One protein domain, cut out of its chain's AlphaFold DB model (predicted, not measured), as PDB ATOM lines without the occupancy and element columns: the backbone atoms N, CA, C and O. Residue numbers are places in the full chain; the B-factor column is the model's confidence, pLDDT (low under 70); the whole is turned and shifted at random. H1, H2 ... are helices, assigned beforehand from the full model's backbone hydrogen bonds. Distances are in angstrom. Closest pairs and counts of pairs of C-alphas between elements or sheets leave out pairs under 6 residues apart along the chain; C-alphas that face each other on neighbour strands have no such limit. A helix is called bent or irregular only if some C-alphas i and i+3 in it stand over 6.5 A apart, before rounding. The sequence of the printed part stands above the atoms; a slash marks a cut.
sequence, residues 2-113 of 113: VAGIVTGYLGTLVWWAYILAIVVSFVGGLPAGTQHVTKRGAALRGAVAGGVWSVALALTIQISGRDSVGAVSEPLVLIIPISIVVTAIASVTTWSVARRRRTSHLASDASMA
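This is residues 2 to 113 of the 113 residues of an uncharacterized protein of Aeromicrobium sp. A1-2 (UniProt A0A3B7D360). Three long helices, H2, H3 and H4, make a loose up-and-down bundle; H2 and H3 spread apart like a V from their tight link, and the short helix H1 bridges their spread ends. The last part of H4, residues 100 to 112, sticks out past the body as a long arm, and at the other end of the body a long loop, residues 65 to 78, joins H3 to H4. The printed part has 112 residues with four named helices in the order H1, H2, H3, H4 and no named strand, in the class all helix. The whole is loose, with a radius of gyration of the C-alphas of 17.4 A, and spans 64 by 24 by 20 A, a rod in outline.

Find C-alpha 2 at (123.010, 138.028, 117.271); from there H1 runs through residues 2 to 10, 12.3 A long. Next look at residues 15 to 34, which are H2, 30.8 A long; it is irregular, but only just, with C-alphas 28 and 31 6.8 A apart. H3 begins with C-alpha 39 at (133.195, 117.205, 129.330) and covers residues 39 to 64 over 37.5 A. H4, the longest helix, holds residues 79 to 112 over 49.8 A and ends with C-alpha 112 at (113.140, 95.192, 129.283).

Begin with the bundle of H2, H3 and H4, up and down, each running against the one before it. Look at Gly 33 and Ala 42, whose C-alphas, 4.5 A apart, are the closest of H2 and H3; these touch at a shallow tilt of 26 degrees, through residues 29 to 34 of H2 and 41 to 49 of H3 alone. H3 and H4 form a helical hairpin and touch at a tilt of 36 degrees, only just steep, closest at the C-alphas of Gly 46 and Ala 88, 4.1 A apart. H2 and H4 touch at a steep tilt of 44 degrees and run the same way, with the C-alphas of Gly 33 and Ser 91 closest at 4.2 A. Turn to H1: it touches H2 at a shallow tilt of 14 degrees, opposite ways, with Leu 10 and Tyr 18 closest at 5.0 A between C-alphas. It touches H3 at a steep tilt of 39 degrees, the same way, with the C-alphas of Gly 8 and Leu 57 closest at 4.3 A. H1 and H4 are apart. In H1, H3 and H4 every O i to N i+4 pair is within hydrogen-bond range; in H2, 12 of 16 are.

The two C-alphas farthest apart are those of Gly 65 and Ala 113, 64.4 A. Without residues 100 to 113, which stand free, the body spans 43 by 22 by 19 A. The printed part has no cut; the links H1 to H2 and H2 to H3 are tight, and that from H3 to H4 is long. The mean pLDDT of the printed part is 75.2; look for values under 70 in 30 residues, among them 28 to 34 and 64 to 77.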
ATOM      1  N   VAL A   2     124.242 137.205 117.319       78.50
ATOM      2  CA  VAL A   2     123.010 138.028 117.271       78.50
ATOM      3  C   VAL A   2     122.475 138.348 118.668       78.50
ATOM      4  O   VAL A   2     122.220 139.502 118.977       78.50
ATOM      5  N   ALA A   3     122.422 137.342 119.544       75.44
ATOM      6  CA  ALA A   3     121.980 137.516 120.921       75.44
ATOM      7  C   ALA A   3     122.813 138.557 121.704       75.44
ATOM      8  O   ALA A   3     122.237 139.420 122.343       75.44
ATOM      9  N   GLY A   4     124.148 138.551 121.576       69.81
ATOM     10  CA  GLY A   4     125.019 139.530 122.246       69.81
ATOM     11  C   GLY A   4     124.867 140.951 121.696       69.81
ATOM     12  O   GLY A   4     124.884 141.903 122.468       69.81
ATOM     13  N   ILE A   5     124.635 141.089 120.385       74.75
ATOM     14  CA  ILE A   5     124.347 142.385 119.747       74.75
ATOM     15  C   ILE A   5     123.017 142.943 120.263       74.75
ATOM     16  O   ILE A   5     122.949 144.082 120.715       74.75
ATOM     17  N   VAL A   6     121.964 142.123 120.257       78.12
ATOM     18  CA  VAL A   6     120.638 142.514 120.755       78.12
ATOM     19  C   VAL A   6     120.703 142.880 122.237       78.12
ATOM     20  O   VAL A   6     120.166 143.913 122.631       78.12
ATOM     21  N   THR A   7     121.405 142.092 123.056       77.81
ATOM     22  CA  THR A   7     121.613 142.415 124.471       77.81
ATOM     23  C   THR A   7     122.353 143.740 124.636       77.81
ATOM     24  O   THR A   7     121.887 144.587 125.390       77.81
ATOM     25  N   GLY A   8     123.457 143.961 123.918       66.44
ATOM     26  CA  GLY A   8     124.211 145.214 123.997       66.44
ATOM     27  C   GLY A   8     123.373 146.434 123.607       66.44
ATOM     28  O   GLY A   8     123.400 147.438 124.310       66.44
ATOM     29  N   TYR A   9     122.556 146.327 122.556       74.81
ATOM     30  CA  TYR A   9     121.659 147.405 122.129       74.81
ATOM     31  C   TYR A   9     120.588 147.707 123.186       74.81
ATOM     32  O   TYR A   9     120.406 148.860 123.576       74.81
ATOM     33  N   LEU A  10     119.931 146.678 123.729       76.25
ATOM     34  CA  LEU A  10     118.948 146.841 124.807       76.25
ATOM     35  C   LEU A  10     119.577 147.420 126.083       76.25
ATOM     36  O   LEU A  10     118.942 148.230 126.756       76.25
ATOM     37  N   GLY A  11     120.841 147.087 126.363       68.81
ATOM     38  CA  GLY A  11     121.652 147.659 127.446       68.81
ATOM     39  C   GLY A  11     121.840 149.172 127.382       68.81
ATOM     40  O   GLY A  11     122.158 149.782 128.400       68.81
ATOM     41  N   THR A  12     121.595 149.784 126.223       67.31
ATOM     42  CA  THR A  12     121.703 151.239 126.005       67.31
ATOM     43  C   THR A  12     120.350 151.948 125.998       67.31
ATOM     44  O   THR A  12     120.298 153.172 125.906       67.31
ATOM     45  N   LEU A  13     119.249 151.191 126.075       72.75
ATOM     46  CA  LEU A  13     117.887 151.714 125.982       72.75
ATOM     47  C   LEU A  13     117.086 151.464 127.256       72.75
ATOM     48  O   LEU A  13     116.439 152.375 127.765       72.75
ATOM     49  N   VAL A  14     117.087 150.223 127.754       74.25
ATOM     50  CA  VAL A  14     116.151 149.776 128.788       74.25
ATOM     51  C   VAL A  14     116.771 148.682 129.667       74.25
ATOM     52  O   VAL A  14     116.996 147.554 129.227       74.25
ATOM     53  N   TRP A  15     116.974 148.989 130.953       66.38
ATOM     54  CA  TRP A  15     117.609 148.104 131.945       66.38
ATOM     55  C   TRP A  15     116.967 146.707 132.056       66.38
ATOM     56  O   TRP A  15     117.664 145.695 132.083       66.38
ATOM     57  N   TRP A  16     115.637 146.617 132.100       62.38
ATOM     58  CA  TRP A  16     114.966 145.324 132.275       62.38
ATOM     59  C   TRP A  16     115.054 144.462 131.008       62.38
ATOM     60  O   TRP A  16     115.195 143.242 131.092       62.38
ATOM     61  N   ALA A  17     115.038 145.092 129.828       65.56
ATOM     62  CA  ALA A  17     115.169 144.402 128.549       65.56
ATOM     63  C   ALA A  17     116.587 143.841 128.374       65.56
ATOM     64  O   ALA A  17     116.763 142.742 127.848       65.56
ATOM     65  N   TYR A  18     117.588 144.562 128.886       68.31
ATOM     66  CA  TYR A  18     118.968 144.103 128.975       68.31
ATOM     67  C   TYR A  18     119.098 142.816 129.797       68.31
ATOM     68  O   TYR A  18     119.628 141.825 129.294       68.31
ATOM     69  N   ILE A  19     118.544 142.778 131.014       71.31
ATOM     70  CA  ILE A  19     118.579 141.573 131.862       71.31
ATOM     71  C   ILE A  19     117.872 140.397 131.189       71.31
ATOM     72  O   ILE A  19     118.415 139.293 131.152       71.31
ATOM     73  N   LEU A  20     116.676 140.616 130.637       72.19
ATOM     74  CA  LEU A  20     115.928 139.559 129.953       72.19
ATOM     75  C   LEU A  20     116.719 138.991 128.774       72.19
ATOM     76  O   LEU A  20     116.798 137.773 128.612       72.19
ATOM     77  N   ALA A  21     117.363 139.851 127.985       74.06
ATOM     78  CA  ALA A  21     118.184 139.421 126.864       74.06
ATOM     79  C   ALA A  21     119.419 138.623 127.313       74.06
ATOM     80  O   ALA A  21     119.786 137.664 126.633       74.06
ATOM     81  N   ILE A  22     120.028 138.954 128.460       74.56
ATOM     82  CA  ILE A  22     121.088 138.136 129.071       74.56
ATOM     83  C   ILE A  22     120.541 136.742 129.387       74.56
ATOM     84  O   ILE A  22     121.075 135.750 128.893       74.56
ATOM     85  N   VAL A  23     119.452 136.654 130.152       76.38
ATOM     86  CA  VAL A  23     118.872 135.368 130.579       76.38
ATOM     87  C   VAL A  23     118.526 134.491 129.373       76.38
ATOM     88  O   VAL A  23     118.937 133.331 129.316       76.38
ATOM     89  N   VAL A  24     117.851 135.050 128.365       76.44
ATOM     90  CA  VAL A  24     117.490 134.332 127.131       76.44
ATOM     91  C   VAL A  24     118.731 133.880 126.358       76.44
ATOM     92  O   VAL A  24     118.767 132.751 125.868       76.44
ATOM     93  N   SER A  25     119.774 134.712 126.286       72.06
ATOM     94  CA  SER A  25     121.034 134.357 125.620       72.06
ATOM     95  C   SER A  25     121.719 133.166 126.286       72.06
ATOM     96  O   SER A  25     122.192 132.260 125.597       72.06
ATOM     97  N   PHE A  26     121.747 133.136 127.621       70.12
ATOM     98  CA  PHE A  26     122.314 132.020 128.374       70.12
ATOM     99  C   PHE A  26     121.498 130.742 128.183       70.12
ATOM    100  O   PHE A  26     122.084 129.696 127.909       70.12
ATOM    101  N   VAL A  27     120.163 130.823 128.241       71.31
ATOM    102  CA  VAL A  27     119.266 129.676 128.013       71.31
ATOM    103  C   VAL A  27     119.415 129.122 126.593       71.31
ATOM    104  O   VAL A  27     119.538 127.911 126.415       71.31
ATOM    105  N   GLY A  28     119.490 129.993 125.584       63.53
ATOM    106  CA  GLY A  28     119.702 129.603 124.187       63.53
ATOM    107  C   GLY A  28     121.082 128.996 123.905       63.53
ATOM    108  O   GLY A  28     121.237 128.274 122.923       63.53
ATOM    109  N   GLY A  29     122.078 129.243 124.765       63.28
ATOM    110  CA  GLY A  29     123.417 128.649 124.680       63.28
ATOM    111  C   GLY A  29     123.536 127.252 125.305       63.28
ATOM    112  O   GLY A  29     124.455 126.507 124.963       63.28
ATOM    113  N   LEU A  30     122.598 126.855 126.174       66.81
ATOM    114  CA  LEU A  30     122.588 125.552 126.860       66.81
ATOM    115  C   LEU A  30     122.627 124.331 125.916       66.81
ATOM    116  O   LEU A  30     123.338 123.372 126.234       66.81
ATOM    117  N   PRO A  31     121.951 124.325 124.747       65.81
ATOM    118  CA  PRO A  31     122.016 123.202 123.813       65.81
ATOM    119  C   PRO A  31     123.435 122.914 123.303       65.81
ATOM    120  O   PRO A  31     123.764 121.751 123.066       65.81
ATOM    121  N   ALA A  32     124.305 123.927 123.208       61.78
ATOM    122  CA  ALA A  32     125.667 123.777 122.691       61.78
ATOM    123  C   ALA A  32     126.547 122.858 123.564       61.78
ATOM    124  O   ALA A  32     127.428 122.174 123.045       61.78
ATOM    125  N   GLY A  33     126.289 122.777 124.876       59.84
ATOM    126  CA  GLY A  33     126.994 121.857 125.780       59.84
ATOM    127  C   GLY A  33     126.549 120.396 125.635       59.84
ATOM    128  O   GLY A  33     127.343 119.471 125.805       59.84
ATOM    129  N   THR A  34     125.288 120.169 125.263       65.75
ATOM    130  CA  THR A  34     124.656 118.834 125.261       65.75
ATOM    131  C   THR A  34     125.073 117.932 124.095       65.75
ATOM    132  O   THR A  34     124.870 116.716 124.139       65.75
ATOM    133  N   GLN A  35     125.673 118.507 123.053       70.19
ATOM    134  CA  GLN A  35     126.010 117.803 121.813       70.19
ATOM    135  C   GLN A  35     127.395 117.138 121.837       70.19
ATOM    136  O   GLN A  35     127.741 116.405 120.912       70.19
ATOM    137  N   HIS A  36     128.195 117.345 122.885       71.44
ATOM    138  CA  HIS A  36     129.574 116.863 122.920       71.44
ATOM    139  C   HIS A  36     129.758 115.512 123.616       71.44
ATOM    140  O   HIS A  36     129.143 115.200 124.634       71.44
ATOM    141  N   VAL A  37     130.697 114.723 123.089       73.88
ATOM    142  CA  VAL A  37     131.078 113.415 123.646       73.88
ATOM    143  C   VAL A  37     131.807 113.572 124.986       73.88
ATOM    144  O   VAL A  37     131.626 112.760 125.895       73.88
ATOM    145  N   THR A  38     132.599 114.639 125.145       84.31
ATOM    146  CA  THR A  38     133.475 114.847 126.305       84.31
ATOM    147  C   THR A  38     133.131 116.113 127.090       84.31
ATOM    148  O   THR A  38     132.766 117.143 126.519       84.31
ATOM    149  N   LYS A  39     133.342 116.060 128.414       83.56
ATOM    150  CA  LYS A  39     133.195 117.205 129.330       83.56
ATOM    151  C   LYS A  39     134.076 118.389 128.915       83.56
ATOM    152  O   LYS A  39     133.637 119.532 128.963       83.56
ATOM    153  N   ARG A  40     135.311 118.110 128.471       84.25
ATOM    154  CA  ARG A  40     136.262 119.128 127.994       84.25
ATOM    155  C   ARG A  40     135.761 119.824 126.726       84.25
ATOM    156  O   ARG A  40     135.884 121.040 126.629       84.25
ATOM    157  N   GLY A  41     135.163 119.079 125.791       82.56
ATOM    158  CA  GLY A  41     134.551 119.648 124.587       82.56
ATOM    159  C   GLY A  41     133.379 120.576 124.911       82.56
ATOM    160  O   GLY A  41     133.314 121.682 124.380       82.56
ATOM    161  N   ALA A  42     132.515 120.172 125.849       83.00
ATOM    162  CA  ALA A  42     131.422 121.014 126.337       83.00
ATOM    163  C   ALA A  42     131.930 122.303 127.012       83.00
ATOM    164  O   ALA A  42     131.431 123.386 126.718       83.00
ATOM    165  N   ALA A  43     132.963 122.207 127.859       85.56
ATOM    166  CA  ALA A  43     133.568 123.367 128.519       85.56
ATOM    167  C   ALA A  43     134.189 124.358 127.520       85.56
ATOM    168  O   ALA A  43     133.925 125.555 127.601       85.56
ATOM    169  N   LEU A  44     134.973 123.864 126.552       85.00
ATOM    170  CA  LEU A  44     135.610 124.689 125.517       85.00
ATOM    171  C   LEU A  44     134.579 125.437 124.670       85.00
ATOM    172  O   LEU A  44     134.738 126.626 124.412       85.00
ATOM    173  N   ARG A  45     133.498 124.769 124.261       82.44
ATOM    174  CA  ARG A  45     132.431 125.416 123.485       82.44
ATOM    175  C   ARG A  45     131.645 126.427 124.299       82.44
ATOM    176  O   ARG A  45     131.348 127.494 123.771       82.44
ATOM    177  N   GLY A  46     131.377 126.132 125.570       82.31
ATOM    178  CA  GLY A  46     130.805 127.101 126.498       82.31
ATOM    179  C   GLY A  46     131.674 128.350 126.615       82.31
ATOM    180  O   GLY A  46     131.176 129.457 126.430       82.31
ATOM    181  N   ALA A  47     132.979 128.177 126.826       86.19
ATOM    182  CA  ALA A  47     133.940 129.274 126.909       86.19
ATOM    183  C   ALA A  47     133.969 130.127 125.629       86.19
ATOM    184  O   ALA A  47     133.839 131.348 125.700       86.19
ATOM    185  N   VAL A  48     134.064 129.496 124.453       84.88
ATOM    186  CA  VAL A  48     134.047 130.201 123.158       84.88
ATOM    187  C   VAL A  48     132.726 130.948 122.954       84.88
ATOM    188  O   VAL A  48     132.738 132.108 122.551       84.88
ATOM    189  N   ALA A  49     131.588 130.323 123.264       83.19
ATOM    190  CA  ALA A  49     130.278 130.956 123.132       83.19
ATOM    191  C   ALA A  49     130.133 132.185 124.043       83.19
ATOM    192  O   ALA A  49     129.660 133.222 123.579       83.19
ATOM    193  N   GLY A  50     130.581 132.090 125.301       82.44
ATOM    194  CA  GLY A  50     130.584 133.209 126.250       82.44
ATOM    195  C   GLY A  50     131.482 134.351 125.794       82.44
ATOM    196  O   GLY A  50     131.041 135.495 125.759       82.44
ATOM    197  N   GLY A  51     132.695 134.036 125.335       84.12
ATOM    198  CA  GLY A  51     133.619 135.031 124.790       84.12
ATOM    199  C   GLY A  51     133.041 135.765 123.578       84.12
ATOM    200  O   GLY A  51     133.005 136.992 123.558       84.12
ATOM    201  N   VAL A  52     132.516 135.032 122.592       85.00
ATOM    202  CA  VAL A  52     131.903 135.624 121.388       85.00
ATOM    203  C   VAL A  52     130.681 136.477 121.738       85.00
ATOM    204  O   VAL A  52     130.476 137.533 121.142       85.00
ATOM    205  N   TRP A  53     129.853 136.029 122.684       83.81
ATOM    206  CA  TRP A  53     128.695 136.791 123.149       83.81
ATOM    207  C   TRP A  53     129.118 138.102 123.825       83.81
ATOM    208  O   TRP A  53     128.603 139.156 123.459       83.81
ATOM    209  N   SER A  54     130.108 138.058 124.716       80.50
ATOM    210  CA  SER A  54     130.593 139.234 125.446       80.50
ATOM    211  C   SER A  54     131.328 140.235 124.583       80.50
ATOM    212  O   SER A  54     131.156 141.432 124.774       80.50
ATOM    213  N   VAL A  55     132.103 139.772 123.601       82.38
ATOM    214  CA  VAL A  55     132.732 140.662 122.618       82.38
ATOM    215  C   VAL A  55     131.661 141.392 121.806       82.38
ATOM    216  O   VAL A  55     131.739 142.605 121.649       82.38
ATOM    217  N   ALA A  56     130.626 140.685 121.340       80.00
ATOM    218  CA  ALA A  56     129.525 141.304 120.601       80.00
ATOM    219  C   ALA A  56     128.742 142.321 121.454       80.00
ATOM    220  O   ALA A  56     128.396 143.397 120.966       80.00
ATOM    221  N   LEU A  57     128.504 142.003 122.728       78.12
ATOM    222  CA  LEU A  57     127.871 142.901 123.694       78.12
ATOM    223  C   LEU A  57     128.720 144.155 123.940       78.12
ATOM    224  O   LEU A  57     128.217 145.267 123.798       78.12
ATOM    225  N   ALA A  58     130.010 143.983 124.233       78.44
ATOM    226  CA  ALA A  58     130.938 145.078 124.505       78.44
ATOM    227  C   ALA A  58     131.102 146.012 123.299       78.44
ATOM    228  O   ALA A  58     131.036 147.230 123.456       78.44
ATOM    229  N   LEU A  59     131.253 145.451 122.094       77.38
ATOM    230  CA  LEU A  59     131.322 146.226 120.852       77.38
ATOM    231  C   LEU A  59     130.047 147.034 120.626       77.38
ATOM    232  O   LEU A  59     130.119 148.204 120.270       77.38
ATOM    233  N   THR A  60     128.881 146.434 120.865       75.19
ATOM    234  CA  THR A  60     127.609 147.137 120.675       75.19
ATOM    235  C   THR A  60     127.472 148.298 121.656       75.19
ATOM    236  O   THR A  60     127.095 149.389 121.239       75.19
ATOM    237  N   ILE A  61     127.837 148.109 122.928       73.44
ATOM    238  CA  ILE A  61     127.830 149.186 123.931       73.44
ATOM    239  C   ILE A  61     128.794 150.312 123.524       73.44
ATOM    240  O   ILE A  61     128.391 151.472 123.521       73.44
ATOM    241  N   GLN A  62     130.021 149.982 123.099       74.25
ATOM    242  CA  GLN A  62     130.999 150.978 122.637       74.25
ATOM    243  C   GLN A  62     130.507 151.772 121.420       74.25
ATOM    244  O   GLN A  62     130.596 152.996 121.413       74.25
ATOM    245  N   ILE A  63     129.960 151.096 120.404       76.44
ATOM    246  CA  ILE A  63     129.458 151.739 119.176       76.44
ATOM    247  C   ILE A  63     128.250 152.633 119.468       76.44
ATOM    248  O   ILE A  63     128.061 153.655 118.815       76.44
ATOM    249  N   SER A  64     127.428 152.263 120.450       69.00
ATOM    250  CA  SER A  64     126.215 153.011 120.781       69.00
ATOM    251  C   SER A  64     126.504 154.385 121.389       69.00
ATOM    252  O   SER A  64     125.605 155.223 121.399       69.00
ATOM    253  N   GLY A  65     127.717 154.617 121.912       61.19
ATOM    254  CA  GLY A  65     128.141 155.904 122.483       61.19
ATOM    255  C   GLY A  65     127.292 156.391 123.665       61.19
ATOM    256  O   GLY A  65     127.362 157.561 124.026       61.19
ATOM    257  N   ARG A  66     126.456 155.514 124.232       61.25
ATOM    258  CA  ARG A  66     125.545 155.789 125.346       61.25
ATOM    259  C   ARG A  66     126.072 155.111 126.598       61.25
ATOM    260  O   ARG A  66     126.461 153.945 126.532       61.25
ATOM    261  N   ASP A  67     125.998 155.812 127.725       58.69
ATOM    262  CA  ASP A  67     126.173 155.187 129.032       58.69
ATOM    263  C   ASP A  67     125.159 154.044 129.154       58.69
ATOM    264  O   ASP A  67     123.959 154.220 128.912       58.69
ATOM    265  N   SER A  68     125.642 152.837 129.447       57.97
ATOM    266  CA  SER A  68     124.765 151.686 129.626       57.97
ATOM    267  C   SER A  68     123.803 151.974 130.779       57.97
ATOM    268  O   SER A  68     124.230 152.337 131.871       57.97
ATOM    269  N   VAL A  69     122.500 151.798 130.546       54.41
ATOM    270  CA  VAL A  69     121.450 152.129 131.531       54.41
ATOM    271  C   VAL A  69     121.497 151.192 132.743       54.41
ATOM    272  O   VAL A  69     121.007 151.519 133.820       54.41
ATOM    273  N   GLY A  70     122.082 150.006 132.569       54.00
ATOM    274  CA  GLY A  70     122.547 149.185 133.679       54.00
ATOM    275  C   GLY A  70     123.918 149.683 134.103       54.00
ATOM    276  O   GLY A  70     124.775 149.844 133.242       54.00
ATOM    277  N   ALA A  71     124.117 149.908 135.400       48.59
ATOM    278  CA  ALA A  71     125.380 150.298 136.016       48.59
ATOM    279  C   ALA A  71     126.517 149.297 135.720       48.59
ATOM    280  O   ALA A  71     126.977 148.569 136.596       48.59
ATOM    281  N   VAL A  72     127.020 149.264 134.486       49.72
ATOM    282  CA  VAL A  72     128.325 148.703 134.146       49.72
ATOM    283  C   VAL A  72     129.347 149.775 134.525       49.72
ATOM    284  O   VAL A  72     130.066 150.319 133.699       49.72
ATOM    285  N   SER A  73     129.345 150.144 135.809       49.12
ATOM    286  CA  SER A  73     130.402 150.942 136.432       49.12
ATOM    287  C   SER A  73     131.671 150.103 136.626       49.12
ATOM    288  O   SER A  73     132.714 150.633 136.996       49.12
ATOM    289  N   GLU A  74     131.596 148.795 136.370       55.03
ATOM    290  CA  GLU A  74     132.755 147.920 136.287       55.03
ATOM    291  C   GLU A  74     133.413 148.002 134.904       55.03
ATOM    292  O   GLU A  74     132.724 148.140 133.891       55.03
ATOM    293  N   PRO A  75     134.746 147.877 134.816       62.12
ATOM    294  CA  PRO A  75     135.428 147.883 133.533       62.12
ATOM    295  C   PRO A  75     134.861 146.771 132.642       62.12
ATOM    296  O   PRO A  75     134.929 145.598 132.996       62.12
ATOM    297  N   LEU A  76     134.359 147.134 131.452       64.75
ATOM    298  CA  LEU A  76     133.879 146.231 130.382       64.75
ATOM    299  C   LEU A  76     134.813 145.029 130.127       64.75
ATOM    300  O   LEU A  76     134.375 143.971 129.678       64.75
ATOM    301  N   VAL A  77     136.096 145.181 130.464       66.69
ATOM    302  CA  VAL A  77     137.117 144.130 130.483       66.69
ATOM    303  C   VAL A  77     136.736 142.927 131.359       66.69
ATOM    304  O   VAL A  77     137.079 141.811 130.984       66.69
ATOM    305  N   LEU A  78     136.020 143.101 132.475       74.44
ATOM    306  CA  LEU A  78     135.638 142.023 133.403       74.44
ATOM    307  C   LEU A  78     134.437 141.198 132.923       74.44
ATOM    308  O   LEU A  78     134.333 140.015 133.252       74.44
ATOM    309  N   ILE A  79     133.575 141.760 132.072       75.62
ATOM    310  CA  ILE A  79     132.429 141.039 131.491       75.62
ATOM    311  C   ILE A  79     132.889 139.833 130.662       75.62
ATOM    312  O   ILE A  79     132.265 138.770 130.690       75.62
ATOM    313  N   ILE A  80     134.017 139.966 129.959       80.38
ATOM    314  CA  ILE A  80     134.568 138.911 129.108       80.38
ATOM    315  C   ILE A  80     134.976 137.677 129.935       80.38
ATOM    316  O   ILE A  80     134.381 136.620 129.716       80.38
ATOM    317  N   PRO A  81     135.911 137.746 130.904       84.44
ATOM    318  CA  PRO A  81     136.295 136.577 131.688       84.44
ATOM    319  C   PRO A  81     135.126 136.003 132.500       84.44
ATOM    320  O   PRO A  81     134.984 134.782 132.548       84.44
ATOM    321  N   ILE A  82     134.242 136.838 133.063       84.19
ATOM    322  CA  ILE A  82     133.073 136.359 133.821       84.19
ATOM    323  C   ILE A  82     132.149 135.537 132.923       84.19
ATOM    324  O   ILE A  82     131.799 134.406 133.257       84.19
ATOM    325  N   SER A  83     131.789 136.068 131.756       82.00
ATOM    326  CA  SER A  83     130.905 135.367 130.827       82.00
ATOM    327  C   SER A  83     131.476 134.027 130.368       82.00
ATOM    328  O   SER A  83     130.738 133.050 130.350       82.00
ATOM    329  N   ILE A  84     132.782 133.964 130.074       86.00
ATOM    330  CA  ILE A  84     133.494 132.749 129.667       86.00
ATOM    331  C   ILE A  84     133.372 131.683 130.756       86.00
ATOM    332  O   ILE A  84     133.070 130.526 130.460       86.00
ATOM    333  N   VAL A  85     133.591 132.066 132.016       86.62
ATOM    334  CA  VAL A  85     133.496 131.153 133.159       86.62
ATOM    335  C   VAL A  85     132.058 130.669 133.343       86.62
ATOM    336  O   VAL A  85     131.825 129.462 133.428       86.62
ATOM    337  N   VAL A  86     131.080 131.577 133.347       86.25
ATOM    338  CA  VAL A  86     129.666 131.231 133.564       86.25
ATOM    339  C   VAL A  86     129.136 130.329 132.447       86.25
ATOM    340  O   VAL A  86     128.504 129.309 132.733       86.25
ATOM    341  N   THR A  87     129.419 130.626 131.176       84.38
ATOM    342  CA  THR A  87     128.973 129.784 130.053       84.38
ATOM    343  C   THR A  87     129.697 128.443 130.005       84.38
ATOM    344  O   THR A  87     129.080 127.441 129.625       84.38
ATOM    345  N   ALA A  88     130.972 128.379 130.401       85.12
ATOM    346  CA  ALA A  88     131.702 127.119 130.531       85.12
ATOM    347  C   ALA A  88     131.079 126.228 131.615       85.12
ATOM    348  O   ALA A  88     130.817 125.051 131.356       85.12
ATOM    349  N   ILE A  89     130.769 126.787 132.790       86.88
ATOM    350  CA  ILE A  89     130.082 126.070 133.874       86.88
ATOM    351  C   ILE A  89     128.705 125.593 133.403       86.88
ATOM    352  O   ILE A  89     128.406 124.403 133.499       86.88
ATOM    353  N   ALA A  90     127.885 126.476 132.827       85.38
ATOM    354  CA  ALA A  90     126.551 126.131 132.336       85.38
ATOM    355  C   ALA A  90     126.590 125.011 131.276       85.38
ATOM    356  O   ALA A  90     125.793 124.069 131.317       85.38
ATOM    357  N   SER A  91     127.563 125.064 130.363       83.75
ATOM    358  CA  SER A  91     127.762 124.042 129.326       83.75
ATOM    359  C   SER A  91     128.203 122.695 129.907       83.75
ATOM    360  O   SER A  91     127.758 121.642 129.453       83.75
ATOM    361  N   VAL A  92     129.037 122.694 130.949       85.88
ATOM    362  CA  VAL A  92     129.432 121.468 131.662       85.88
ATOM    363  C   VAL A  92     128.263 120.871 132.445       85.88
ATOM    364  O   VAL A  92     128.087 119.647 132.452       85.88
ATOM    365  N   THR A  93     127.453 121.703 133.097       85.94
ATOM    366  CA  THR A  93     126.284 121.259 133.865       85.94
ATOM    367  C   THR A  93     125.245 120.619 132.949       85.94
ATOM    368  O   THR A  93     124.811 119.494 133.196       85.94
ATOM    369  N   THR A  94     124.907 121.278 131.841       84.81
ATOM    370  CA  THR A  94     123.964 120.751 130.838       84.81
ATOM    371  C   THR A  94     124.464 119.468 130.191       84.81
ATOM    372  O   THR A  94     123.701 118.507 130.080       84.81
ATOM    373  N   TRP A  95     125.752 119.395 129.847       87.00
ATOM    374  CA  TRP A  95     126.384 118.162 129.382       87.00
ATOM    375  C   TRP A  95     126.240 117.024 130.399       87.00
ATOM    376  O   TRP A  95     125.855 115.911 130.041       87.00
ATOM    377  N   SER A  96     126.502 117.305 131.676       84.88
ATOM    378  CA  SER A  96     126.438 116.305 132.747       84.88
ATOM    379  C   SER A  96     125.019 115.763 132.922       84.88
ATOM    380  O   SER A  96     124.830 114.552 133.032       84.88
ATOM    381  N   VAL A  97     124.011 116.640 132.891       86.00
ATOM    382  CA  VAL A  97     122.592 116.254 132.961       86.00
ATOM    383  C   VAL A  97     122.182 115.443 131.730       86.00
ATOM    384  O   VAL A  97     121.573 114.383 131.872       86.00
ATOM    385  N   ALA A  98     122.550 115.889 130.528       85.38
ATOM    386  CA  ALA A  98     122.230 115.191 129.284       85.38
ATOM    387  C   ALA A  98     122.865 113.794 129.232       85.38
ATOM    388  O   ALA A  98     122.213 112.827 128.830       85.38
ATOM    389  N   ARG A  99     124.114 113.658 129.692       84.62
ATOM    390  CA  ARG A  99     124.802 112.366 129.740       84.62
ATOM    391  C   ARG A  99     124.144 111.398 130.719       84.62
ATOM    392  O   ARG A  99     123.951 110.244 130.349       84.62
ATOM    393  N   ARG A 100     123.743 111.867 131.907       84.56
ATOM    394  CA  ARG A 100     123.007 111.049 132.892       84.56
ATOM    395  C   ARG A 100     121.683 110.522 132.333       84.56
ATOM    396  O   ARG A 100     121.371 109.352 132.531       84.56
ATOM    397  N   ARG A 101     120.943 111.354 131.590       84.12
ATOM    398  CA  ARG A 101     119.682 110.946 130.946       84.12
ATOM    399  C   ARG A 101     119.893 109.869 129.877       84.12
ATOM    400  O   ARG A 101     119.133 108.912 129.818       84.12
ATOM    401  N   ARG A 102     120.943 109.971 129.053       81.88
ATOM    402  CA  ARG A 102     121.241 108.929 128.049       81.88
ATOM    403  C   ARG A 102     121.576 107.588 128.697       81.88
ATOM    404  O   ARG A 102     121.092 106.562 128.241       81.88
ATOM    405  N   THR A 103     122.364 107.596 129.771       79.56
ATOM    406  CA  THR A 103     122.697 106.361 130.492       79.56
ATOM    407  C   THR A 103     121.485 105.727 131.168       79.56
ATOM    408  O   THR A 103     121.384 104.507 131.169       79.56
ATOM    409  N   SER A 104     120.545 106.522 131.698       79.38
ATOM    410  CA  SER A 104     119.326 105.974 132.309       79.38
ATOM    411  C   SER A 104     118.374 105.356 131.285       79.38
ATOM    412  O   SER A 104     117.776 104.330 131.579       79.38
ATOM    413  N   HIS A 105     118.259 105.935 130.083       76.31
ATOM    414  CA  HIS A 105     117.448 105.344 129.011       76.31
ATOM    415  C   HIS A 105     118.007 103.989 128.562       76.31
ATOM    416  O   HIS A 105     117.280 103.006 128.571       76.31
ATOM    417  N   LEU A 106     119.317 103.906 128.302       80.31
ATOM    418  CA  LEU A 106     119.961 102.645 127.916       80.31
ATOM    419  C   LEU A 106     119.839 101.556 128.995       80.31
ATOM    420  O   LEU A 106     119.671 100.387 128.669       80.31
ATOM    421  N   ALA A 107     119.918 101.932 130.275       78.38
ATOM    422  CA  ALA A 107     119.741 100.996 131.384       78.38
ATOM    423  C   ALA A 107     118.292 100.488 131.505       78.38
ATOM    424  O   ALA A 107     118.087  99.321 131.824       78.38
ATOM    425  N   SER A 108     117.301 101.345 131.231       80.56
ATOM    426  CA  SER A 108     115.886 100.954 131.178       80.56
ATOM    427  C   SER A 108     115.633  99.969 130.038       80.56
ATOM    428  O   SER A 108     115.036  98.920 130.265       80.56
ATOM    429  N   ASP A 109     116.132 100.263 128.836       80.19
ATOM    430  CA  ASP A 109     115.932  99.414 127.654       80.19
ATOM    431  C   ASP A 109     116.576  98.032 127.840       80.19
ATOM    432  O   ASP A 109     115.964  97.014 127.532       80.19
ATOM    433  N   ALA A 110     117.774  97.979 128.433       75.75
ATOM    434  CA  ALA A 110     118.465  96.728 128.746       75.75
ATOM    435  C   ALA A 110     117.767  95.881 129.827       75.75
ATOM    436  O   ALA A 110     118.024  94.688 129.907       75.75
ATOM    437  N   SER A 111     116.915  96.478 130.668       79.12
ATOM    438  CA  SER A 111     116.126  95.743 131.671       79.12
ATOM    439  C   SER A 111     114.802  95.186 131.134       79.12
ATOM    440  O   SER A 111     114.182  94.359 131.797       79.12
ATOM    441  N   MET A 112     114.357  95.658 129.962       74.31
ATOM    442  CA  MET A 112     113.140  95.192 129.283       74.31
ATOM    443  C   MET A 112     113.419  94.168 128.170       74.31
ATOM    444  O   MET A 112     112.467  93.602 127.633       74.31
ATOM    445  N   ALA A 113     114.691  93.973 127.809       66.38
ATOM    446  CA  ALA A 113     115.167  92.992 126.833       66.38
ATOM    447  C   ALA A 113     115.542  91.671 127.518       66.38
ATOM    448  O   ALA A 113     115.270  90.612 126.909       66.38
TER     449      ALA A 113